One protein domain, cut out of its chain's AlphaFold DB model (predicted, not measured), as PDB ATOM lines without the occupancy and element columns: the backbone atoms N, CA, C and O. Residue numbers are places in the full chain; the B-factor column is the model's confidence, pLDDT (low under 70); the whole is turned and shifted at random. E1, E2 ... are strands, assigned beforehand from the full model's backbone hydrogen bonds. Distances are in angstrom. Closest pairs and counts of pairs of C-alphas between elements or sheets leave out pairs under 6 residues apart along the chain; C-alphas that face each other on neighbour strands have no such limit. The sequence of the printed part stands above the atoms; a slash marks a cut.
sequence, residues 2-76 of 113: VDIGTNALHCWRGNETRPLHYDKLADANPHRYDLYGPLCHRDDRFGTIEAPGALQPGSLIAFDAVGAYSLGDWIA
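Overview. This is residues 2 to 76 of the 113 residues of an uncharacterized protein of Catenulispora sp. 13_1_20CM_3_70_7 (UniProt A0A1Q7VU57). Little regular structure: a mostly looping chain around two small antiparallel strand pairs, the longer hairpin E2 and E3 and the very short pair E1 and E4, with the last stretch, residues 64 to 76, reaching out at one end. The 75 printed residues hold no named helix and four strands, E1 to E4 in order, with 19 residues, all strand in class. The whole is compact, radius of gyration of the C-alphas 12.6 A, yet elongated, spanning 39 by 25 by 23 A.

Along the chain. After residues 2 to 19, E1 is residues 20 to 22, from C-alpha 20 at (-5.325, -21.915, -5.461). E2 is residues 31 to 36, 15.6 A; E3, 45 to 51, 16.0 A; E4, 61 to 63, ending at C-alpha 63 (-9.813, -21.667, -3.282).

Arrangement. Hairpin E2 and E3 is antiparallel at 160 degrees; N 33 and O 49 are 2.9 A apart. E1 and E4 are antiparallel at 155 degrees; N 62 and O 21 are 2.8 A apart. The closest C-alphas of E1 and E3, Tyr 22 and Ala 51, are 7.5 A apart. E2 and E4 are apart.

Size, cuts and confidence. C-alphas 28 and 76 are farthest apart, 40.0 A. The printed part has no cut and no long link between strands. Residues 25 and 76 have pLDDT under 70.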
ATOM      1  N   VAL A   2      -5.633 -27.234   6.525       92.38
ATOM      2  CA  VAL A   2      -6.340 -25.940   6.528       92.38
ATOM      3  C   VAL A   2      -7.469 -25.967   7.555       92.38
ATOM      4  O   VAL A   2      -7.805 -27.025   8.084       92.38
ATOM      5  N   ASP A   3      -8.026 -24.804   7.852       90.62
ATOM      6  CA  ASP A   3      -9.112 -24.595   8.811       90.62
ATOM      7  C   ASP A   3     -10.515 -24.746   8.199       90.62
ATOM      8  O   ASP A   3     -11.511 -24.647   8.911       90.62
ATOM      9  N   ILE A   4     -10.604 -25.060   6.903       89.56
ATOM     10  CA  ILE A   4     -11.854 -25.358   6.202       89.56
ATOM     11  C   ILE A   4     -11.885 -26.809   5.719       89.56
ATOM     12  O   ILE A   4     -10.903 -27.325   5.191       89.56
ATOM     13  N   GLY A   5     -13.019 -27.481   5.913       89.88
ATOM     14  CA  GLY A   5     -13.226 -28.862   5.485       89.88
ATOM     15  C   GLY A   5     -14.016 -28.989   4.185       89.88
ATOM     16  O   GLY A   5     -14.678 -28.062   3.709       89.88
ATOM     17  N   THR A   6     -13.994 -30.194   3.627       88.12
ATOM     18  CA  THR A   6     -14.833 -30.612   2.492       88.12
ATOM     19  C   THR A   6     -16.329 -30.545   2.809       88.12
ATOM     20  O   THR A   6     -17.149 -30.511   1.897       88.12
ATOM     21  N   ASN A   7     -16.700 -30.458   4.089       85.31
ATOM     22  CA  ASN A   7     -18.065 -30.173   4.515       85.31
ATOM     23  C   ASN A   7     -18.522 -28.744   4.185       85.31
ATOM     24  O   ASN A   7     -19.722 -28.529   4.104       85.31
ATOM     25  N   ALA A   8     -17.609 -27.780   4.022       87.50
ATOM     26  CA  ALA A   8     -17.919 -26.407   3.614       87.50
ATOM     27  C   ALA A   8     -17.593 -26.131   2.144       87.50
ATOM     28  O   ALA A   8     -18.242 -25.303   1.511       87.50
ATOM     29  N   LEU A   9     -16.629 -26.860   1.585       88.31
ATOM     30  CA  LEU A   9     -16.258 -26.797   0.174       88.31
ATOM     31  C   LEU A   9     -16.611 -28.108  -0.533       88.31
ATOM     32  O   LEU A   9     -15.758 -28.747  -1.145       88.31
ATOM     33  N   HIS A  10     -17.878 -28.519  -0.461       81.06
ATOM     34  CA  HIS A  10     -18.337 -29.788  -1.038       81.06
ATOM     35  C   HIS A  10     -18.133 -29.863  -2.561       81.06
ATOM     36  O   HIS A  10     -17.925 -30.943  -3.127       81.06
ATOM     37  N   CYS A  11     -18.127 -28.703  -3.228       81.94
ATOM     38  CA  CYS A  11     -17.818 -28.582  -4.645       81.94
ATOM     39  C   CYS A  11     -16.361 -28.936  -4.987       81.94
ATOM     40  O   CYS A  11     -16.057 -29.128  -6.161       81.94
ATOM     41  N   TRP A  12     -15.449 -28.975  -4.012       85.25
ATOM     42  CA  TRP A  12     -14.032 -29.256  -4.222       85.25
ATOM     43  C   TRP A  12     -13.726 -30.719  -3.902       85.25
ATOM     44  O   TRP A  12     -13.888 -31.179  -2.773       85.25
ATOM     45  N   ARG A  13     -13.281 -31.475  -4.906       77.56
ATOM     46  CA  ARG A  13     -12.952 -32.903  -4.777       77.56
ATOM     47  C   ARG A  13     -11.441 -33.113  -4.803       77.56
ATOM     48  O   ARG A  13     -10.698 -32.273  -5.290       77.56
ATOM     49  N   GLY A  14     -10.974 -34.265  -4.323       74.00
ATOM     50  CA  GLY A  14      -9.538 -34.559  -4.217       74.00
ATOM     51  C   GLY A  14      -8.766 -34.657  -5.546       74.00
ATOM     52  O   GLY A  14      -7.545 -34.773  -5.519       74.00
ATOM     53  N   ASN A  15      -9.454 -34.646  -6.690       78.62
ATOM     54  CA  ASN A  15      -8.872 -34.619  -8.037       78.62
ATOM     55  C   ASN A  15      -9.062 -33.267  -8.747       78.62
ATOM     56  O   ASN A  15      -8.873 -33.187  -9.961       78.62
ATOM     57  N   GLU A  16      -9.485 -32.241  -8.014       82.56
ATOM     58  CA  GLU A  16      -9.715 -30.911  -8.552       82.56
ATOM     59  C   GLU A  16      -8.407 -30.242  -8.994       82.56
ATOM     60  O   GLU A  16      -7.364 -30.411  -8.362       82.56
ATOM     61  N   THR A  17      -8.471 -29.477 -10.083       82.81
ATOM     62  CA  THR A  17      -7.320 -28.773 -10.672       82.81
ATOM     63  C   THR A  17      -7.520 -27.262 -10.760       82.81
ATOM     64  O   THR A  17      -6.639 -26.562 -11.266       82.81
ATOM     65  N   ARG A  18      -8.659 -26.747 -10.274       88.19
ATOM     66  CA  ARG A  18      -8.907 -25.310 -10.121       88.19
ATOM     67  C   ARG A  18      -7.768 -24.608  -9.357       88.19
ATOM     68  O   ARG A  18      -7.151 -25.216  -8.478       88.19
ATOM     69  N   PRO A  19      -7.493 -23.329  -9.670       87.81
ATOM     70  CA  PRO A  19      -6.419 -22.581  -9.030       87.81
ATOM     71  C   PRO A  19      -6.582 -22.446  -7.512       87.81
ATOM     72  O   PRO A  19      -7.688 -22.315  -6.986       87.81
ATOM     73  N   LEU A  20      -5.440 -22.406  -6.829       91.81
ATOM     74  CA  LEU A  20      -5.325 -21.915  -5.461       91.81
ATOM     75  C   LEU A  20      -4.503 -20.631  -5.472       91.81
ATOM     76  O   LEU A  20      -3.465 -20.551  -6.136       91.81
ATOM     77  N   HIS A  21      -4.956 -19.646  -4.711       92.19
ATOM     78  CA  HIS A  21      -4.237 -18.402  -4.484       92.19
ATOM     79  C   HIS A  21      -3.576 -18.436  -3.111       92.19
ATOM     80  O   HIS A  21      -4.129 -18.976  -2.154       92.19
ATOM     81  N   TYR A  22      -2.392 -17.843  -3.020       92.19
ATOM     82  CA  TYR A  22      -1.580 -17.822  -1.810       92.19
ATOM     83  C   TYR A  22      -1.238 -16.374  -1.468       92.19
ATOM     84  O   TYR A  22      -1.022 -15.557  -2.363       92.19
ATOM     85  N   ASP A  23      -1.154 -16.064  -0.179       86.94
ATOM     86  CA  ASP A  23      -0.737 -14.748   0.323       86.94
ATOM     87  C   ASP A  23       0.774 -14.483   0.214       86.94
ATOM     88  O   ASP A  23       1.233 -13.361   0.446       86.94
ATOM     89  N   LYS A  24       1.565 -15.502  -0.137       75.19
ATOM     90  CA  LYS A  24       3.023 -15.408  -0.267       75.19
ATOM     91  C   LYS A  24       3.471 -15.076  -1.687       75.19
ATOM     92  O   LYS A  24       2.912 -15.560  -2.669       75.19
ATOM     93  N   LEU A  25       4.560 -14.311  -1.773       67.19
ATOM     94  CA  LEU A  25       5.326 -14.143  -3.008       67.19
ATOM     95  C   LEU A  25       5.941 -15.482  -3.430       67.19
ATOM     96  O   LEU A  25       6.300 -16.300  -2.583       67.19
ATOM     97  N   ALA A  26       6.053 -15.693  -4.739       74.06
ATOM     98  CA  ALA A  26       6.620 -16.917  -5.275       74.06
ATOM     99  C   ALA A  26       8.129 -17.006  -5.032       74.06
ATOM    100  O   ALA A  26       8.874 -16.076  -5.345       74.06
ATOM    101  N   ASP A  27       8.561 -18.155  -4.522       76.00
ATOM    102  CA  ASP A  27       9.959 -18.545  -4.445       76.00
ATOM    103  C   ASP A  27      10.388 -19.202  -5.768       76.00
ATOM    104  O   ASP A  27       9.573 -19.641  -6.581       76.00
ATOM    105  N   ALA A  28      11.700 -19.309  -5.993       71.81
ATOM    106  CA  ALA A  28      12.242 -19.923  -7.208       71.81
ATOM    107  C   ALA A  28      11.907 -21.422  -7.350       71.81
ATOM    108  O   ALA A  28      12.026 -21.965  -8.446       71.81
ATOM    109  N   ASN A  29      11.503 -22.085  -6.258       80.31
ATOM    110  CA  ASN A  29      11.205 -23.512  -6.227       80.31
ATOM    111  C   ASN A  29       9.811 -23.760  -5.629       80.31
ATOM    112  O   ASN A  29       9.626 -23.539  -4.431       80.31
ATOM    113  N   PRO A  30       8.843 -24.256  -6.420       87.25
ATOM    114  CA  PRO A  30       7.542 -24.637  -5.896       87.25
ATOM    115  C   PRO A  30       7.646 -25.869  -4.990       87.25
ATOM    116  O   PRO A  30       8.490 -26.750  -5.177       87.25
ATOM    117  N   HIS A  31       6.752 -25.941  -4.008       90.62
ATOM    118  CA  HIS A  31       6.673 -27.025  -3.038       90.62
ATOM    119  C   HIS A  31       5.358 -27.788  -3.186       90.62
ATOM    120  O   HIS A  31       4.284 -27.196  -3.286       90.62
ATOM    121  N   ARG A  32       5.439 -29.119  -3.161       92.88
ATOM    122  CA  ARG A  32       4.281 -30.002  -3.316       92.88
ATOM    123  C   ARG A  32       3.764 -30.471  -1.957       92.88
ATOM    124  O   ARG A  32       4.547 -30.947  -1.136       92.88
ATOM    125  N   TYR A  33       2.453 -30.378  -1.746       92.44
ATOM    126  CA  TYR A  33       1.790 -30.735  -0.488       92.44
ATOM    127  C   TYR A  33       0.537 -31.571  -0.732       92.44
ATOM    128  O   TYR A  33      -0.189 -31.328  -1.689       92.44
ATOM    129  N   ASP A  34       0.228 -32.498   0.172       93.00
ATOM    130  CA  ASP A  34      -1.131 -33.028   0.286       93.00
ATOM    131  C   ASP A  34      -1.948 -32.123   1.214       93.00
ATOM    132  O   ASP A  34      -1.578 -31.900   2.371       93.00
ATOM    133  N   LEU A  35      -3.050 -31.579   0.696       92.94
ATOM    134  CA  LEU A  35      -3.903 -30.639   1.410       92.94
ATOM    135  C   LEU A  35      -5.083 -31.370   2.058       92.94
ATOM    136  O   LEU A  35      -5.889 -32.010   1.380       92.94
ATOM    137  N   TYR A  36      -5.185 -31.241   3.378       92.88
ATOM    138  CA  TYR A  36      -6.223 -31.849   4.212       92.88
ATOM    139  C   TYR A  36      -7.010 -30.767   4.943       92.88
ATOM    140  O   TYR A  36      -6.403 -29.786   5.391       92.88
ATOM    141  N   GLY A  37      -8.319 -30.968   5.067       92.00
ATOM    142  CA  GLY A  37      -9.154 -30.207   5.984       92.00
ATOM    143  C   GLY A  37      -9.042 -30.736   7.421       92.00
ATOM    144  O   GLY A  37      -8.216 -31.616   7.700       92.00
ATOM    145  N   PRO A  38      -9.818 -30.171   8.355       90.88
ATOM    146  CA  PRO A  38      -9.695 -30.464   9.775       90.88
ATOM    147  C   PRO A  38     -10.667 -31.543  10.290       90.88
ATOM    148  O   PRO A  38     -10.649 -31.866  11.481       90.88
ATOM    149  N   LEU A  39     -11.542 -32.099   9.447       88.06
ATOM    150  CA  LEU A  39     -12.528 -33.091   9.867       88.06
ATOM    151  C   LEU A  39     -11.842 -34.407  10.262       88.06
ATOM    152  O   LEU A  39     -10.887 -34.859   9.631       88.06
ATOM    153  N   CYS A  40     -12.400 -35.101  11.260       88.69
ATOM    154  CA  CYS A  40     -11.973 -36.452  11.647       88.69
ATOM    155  C   CYS A  40     -12.498 -37.512  10.656       88.69
ATOM    156  O   CYS A  40     -13.139 -38.493  11.029       88.69
ATOM    157  N   HIS A  41     -12.273 -37.290   9.363       85.44
ATOM    158  CA  HIS A  41     -12.683 -38.177   8.288       85.44
ATOM    159  C   HIS A  41     -11.551 -38.309   7.274       85.44
ATOM    160  O   HIS A  41     -10.975 -37.322   6.828       85.44
ATOM    161  N   ARG A  42     -11.235 -39.545   6.880       86.00
ATOM    162  CA  ARG A  42     -10.095 -39.833   5.993       86.00
ATOM    163  C   ARG A  42     -10.192 -39.163   4.619       86.00
ATOM    164  O   ARG A  42      -9.168 -38.938   3.983       86.00
ATOM    165  N   ASP A  43     -11.417 -38.888   4.176       86.50
ATOM    166  CA  ASP A  43     -11.697 -38.279   2.873       86.50
ATOM    167  C   ASP A  43     -11.808 -36.752   2.946       86.50
ATOM    168  O   ASP A  43     -12.140 -36.121   1.947       86.50
ATOM    169  N   ASP A  44     -11.492 -36.142   4.095       90.19
ATOM    170  CA  ASP A  44     -11.385 -34.688   4.218       90.19
ATOM    171  C   ASP A  44     -10.065 -34.171   3.625       90.19
ATOM    172  O   ASP A  44      -9.169 -33.648   4.291       90.19
ATOM    173  N   ARG A  45      -9.921 -34.412   2.323       91.12
ATOM    174  CA  ARG A  45      -8.719 -34.166   1.540       91.12
ATOM    175  C   ARG A  45      -9.088 -33.420   0.264       91.12
ATOM    176  O   ARG A  45      -9.885 -33.897  -0.541       91.12
ATOM    177  N   PHE A  46      -8.418 -32.297   0.037       90.81
ATOM    178  CA  PHE A  46      -8.583 -31.457  -1.154       90.81
ATOM    179  C   PHE A  46      -7.680 -31.863  -2.321       90.81
ATOM    180  O   PHE A  46      -7.825 -31.344  -3.422       90.81
ATOM    181  N   GLY A  47      -6.772 -32.812  -2.091       91.31
ATOM    182  CA  GLY A  47      -5.892 -33.387  -3.103       91.31
ATOM    183  C   GLY A  47      -4.429 -33.035  -2.866       91.31
ATOM    184  O   GLY A  47      -4.027 -32.701  -1.751       91.31
ATOM    185  N   THR A  48      -3.628 -33.156  -3.919       92.31
ATOM    186  CA  THR A  48      -2.225 -32.735  -3.917       92.31
ATOM    187  C   THR A  48      -2.105 -31.396  -4.634       92.31
ATOM    188  O   THR A  48      -2.584 -31.265  -5.756       92.31
ATOM    189  N   ILE A  49      -1.447 -30.428  -4.005       91.25
ATOM    190  CA  ILE A  49      -1.307 -29.051  -4.481       91.25
ATOM    191  C   ILE A  49       0.164 -28.697  -4.695       91.25
ATOM    192  O   ILE A  49       1.058 -29.298  -4.089       91.25
ATOM    193  N   GLU A  50       0.405 -27.680  -5.513       91.25
ATOM    194  CA  GLU A  50       1.703 -27.022  -5.638       91.25
ATOM    195  C   GLU A  50       1.580 -25.594  -5.108       91.25
ATOM    196  O   GLU A  50       0.753 -24.809  -5.577       91.25
ATOM    197  N   ALA A  51       2.376 -25.277  -4.092       91.44
ATOM    198  CA  ALA A  51       2.486 -23.941  -3.537       91.44
ATOM    199  C   ALA A  51       3.728 -23.248  -4.112       91.44
ATOM    200  O   ALA A  51       4.752 -23.903  -4.335       91.44
ATOM    201  N   PRO A  52       3.684 -21.924  -4.305       90.31
ATOM    202  CA  PRO A  52       4.775 -21.184  -4.925       90.31
ATOM    203  C   PRO A  52       5.994 -21.022  -3.999       90.31
ATOM    204  O   PRO A  52       7.013 -20.504  -4.429       90.31
ATOM    205  N   GLY A  53       5.904 -21.468  -2.745       90.25
ATOM    206  CA  GLY A  53       6.976 -21.464  -1.754       90.25
ATOM    207  C   GLY A  53       6.597 -22.310  -0.540       90.25
ATOM    208  O   GLY A  53       5.536 -22.947  -0.512       90.25
ATOM    209  N   ALA A  54       7.447 -22.322   0.487       90.56
ATOM    210  CA  ALA A  54       7.193 -23.122   1.682       90.56
ATOM    211  C   ALA A  54       5.998 -22.580   2.501       90.56
ATOM    212  O   ALA A  54       6.014 -21.451   3.009       90.56
ATOM    213  N   LEU A  55       4.964 -23.404   2.692       89.75
ATOM    214  CA  LEU A  55       3.818 -23.081   3.548       89.75
ATOM    215  C   LEU A  55       4.183 -23.211   5.033       89.75
ATOM    216  O   LEU A  55       4.953 -24.090   5.417       89.75
ATOM    217  N   GLN A  56       3.637 -22.325   5.868       90.50
ATOM    218  CA  GLN A  56       3.841 -22.309   7.323       90.50
ATOM    219  C   GLN A  56       2.493 -22.105   8.029       90.50
ATOM    220  O   GLN A  56       1.571 -21.582   7.399       90.50
ATOM    221  N   PRO A  57       2.347 -22.474   9.315       92.88
ATOM    222  CA  PRO A  57       1.180 -22.069  10.094       92.88
ATOM    223  C   PRO A  57       0.942 -20.555   9.982       92.88
ATOM    224  O   PRO A  57       1.876 -19.771  10.147       92.88
ATOM    225  N   GLY A  58      -0.293 -20.162   9.664       91.50
ATOM    226  CA  GLY A  58      -0.672 -18.769   9.396       91.50
ATOM    227  C   GLY A  58      -0.622 -18.343   7.923       91.50
ATOM    228  O   GLY A  58      -1.094 -17.258   7.616       91.50
ATOM    229  N   SER A  59      -0.102 -19.176   7.012       92.06
ATOM    230  CA  SER A  59      -0.266 -18.973   5.565       92.06
ATOM    231  C   SER A  59      -1.738 -18.988   5.164       92.06
ATOM    232  O   SER A  59      -2.451 -19.928   5.517       92.06
ATOM    233  N   LEU A  60      -2.156 -18.011   4.361       93.50
ATOM    234  CA  LEU A  60      -3.498 -17.971   3.787       93.50
ATOM    235  C   LEU A  60      -3.530 -18.645   2.412       93.50
ATOM    236  O   LEU A  60      -2.663 -18.429   1.560       93.50
ATOM    237  N   ILE A  61      -4.564 -19.457   2.204       93.19
ATOM    238  CA  ILE A  61      -4.841 -20.155   0.950       93.19
ATOM    239  C   ILE A  61      -6.286 -19.847   0.568       93.19
ATOM    240  O   ILE A  61      -7.189 -20.038   1.379       93.19
ATOM    241  N   ALA A  62      -6.506 -19.393  -0.660       92.94
ATOM    242  CA  ALA A  62      -7.833 -19.140  -1.205       92.94
ATOM    243  C   ALA A  62      -8.136 -20.110  -2.351       92.94
ATOM    244  O   ALA A  62      -7.336 -20.282  -3.271       92.94
ATOM    245  N   PHE A  63      -9.306 -20.739  -2.277       92.94
ATOM    246  CA  PHE A  63      -9.813 -21.667  -3.282       92.94
ATOM    247  C   PHE A  63     -10.604 -20.899  -4.342       92.94
ATOM    248  O   PHE A  63     -11.548 -20.185  -4.001       92.94
ATOM    249  N   ASP A  64     -10.238 -21.040  -5.617       91.12
ATOM    250  CA  ASP A  64     -10.917 -20.337  -6.708       91.12
ATOM    251  C   ASP A  64     -12.214 -21.045  -7.149       91.12
ATOM    252  O   ASP A  64     -12.376 -22.260  -7.021       91.12
ATOM    253  N   ALA A  65     -13.158 -20.281  -7.697       89.19
ATOM    254  CA  ALA A  65     -14.406 -20.780  -8.271       89.19
ATOM    255  C   ALA A  65     -15.215 -21.701  -7.327       89.19
ATOM    256  O   ALA A  65     -15.729 -22.746  -7.738       89.19
ATOM    257  N   VAL A  66     -15.351 -21.298  -6.058       90.06
ATOM    258  CA  VAL A  66     -16.141 -21.998  -5.021       90.06
ATOM    259  C   VAL A  66     -17.498 -21.342  -4.725       90.06
ATOM    260  O   VAL A  66     -18.176 -21.716  -3.773       90.06
ATOM    261  N   GLY A  67     -17.930 -20.359  -5.520       86.88
ATOM    262  CA  GLY A  67     -19.170 -19.608  -5.254       86.88
ATOM    263  C   GLY A  67     -20.463 -20.407  -5.466       86.88
ATOM    264  O   GLY A  67     -21.494 -20.078  -4.883       86.88
ATOM    265  N   ALA A  68     -20.422 -21.475  -6.267       84.75
ATOM    266  CA  ALA A  68     -21.570 -22.341  -6.525       84.75
ATOM    267  C   ALA A  68     -21.440 -23.669  -5.765       84.75
ATOM    268  O   ALA A  68     -20.368 -24.270  -5.750       84.75
ATOM    269  N   TYR A  69     -22.547 -24.144  -5.182       82.44
ATOM    270  CA  TYR A  69     -22.636 -25.438  -4.478       82.44
ATOM    271  C   TYR A  69     -21.692 -25.597  -3.267       82.44
ATOM    272  O   TYR A  69     -21.326 -26.713  -2.908       82.44
ATOM    273  N   SER A  70     -21.304 -24.490  -2.622       84.62
ATOM    274  CA  SER A  70     -20.562 -24.519  -1.350       84.62
ATOM    275  C   SER A  70     -21.485 -24.251  -0.166       84.62
ATOM    276  O   SER A  70     -21.695 -25.122   0.670       84.62
ATOM    277  N   LEU A  71     -22.122 -23.072  -0.127       79.25
ATOM    278  CA  LEU A  71     -22.940 -22.662   1.021       79.25
ATOM    279  C   LEU A  71     -24.199 -23.524   1.206       79.25
ATOM    280  O   LEU A  71     -24.574 -23.825   2.334       79.25
ATOM    281  N   GLY A  72     -24.861 -23.894   0.104       74.31
ATOM    282  CA  GLY A  72     -26.101 -24.681   0.132       74.31
ATOM    283  C   GLY A  72     -25.896 -26.164   0.452       74.31
ATOM    284  O   GLY A  72     -26.797 -26.791   0.999       74.31
ATOM    285  N   ASP A  73     -24.705 -26.692   0.168       76.81
ATOM    286  CA  ASP A  73     -24.343 -28.101   0.381       76.81
ATOM    287  C   ASP A  73     -23.538 -28.293   1.675       76.81
ATOM    288  O   ASP A  73     -22.938 -29.348   1.894       76.81
ATOM    289  N   TRP A  74     -23.485 -27.267   2.526       77.12
ATOM    290  CA  TRP A  74     -22.707 -27.317   3.751       77.12
ATOM    291  C   TRP A  74     -23.271 -28.350   4.736       77.12
ATOM    292  O   TRP A  74     -24.470 -28.379   5.018       77.12
ATOM    293  N   ILE A  75     -22.385 -29.181   5.293       74.44
ATOM    294  CA  ILE A  75     -22.737 -30.234   6.253       74.44
ATOM    295  C   ILE A  75     -22.174 -29.878   7.626       74.44
ATOM    296  O   ILE A  75     -20.964 -29.732   7.809       74.44
ATOM    297  N   ALA A  76     -23.068 -29.791   8.612       64.31
ATOM    298  CA  ALA A  76     -22.741 -29.212   9.902       64.31
ATOM    299  C   ALA A  76     -21.643 -29.957  10.669       64.31
ATOM    300  O   ALA A  76     -20.854 -29.269  11.278       64.31
TER     301      ALA A  76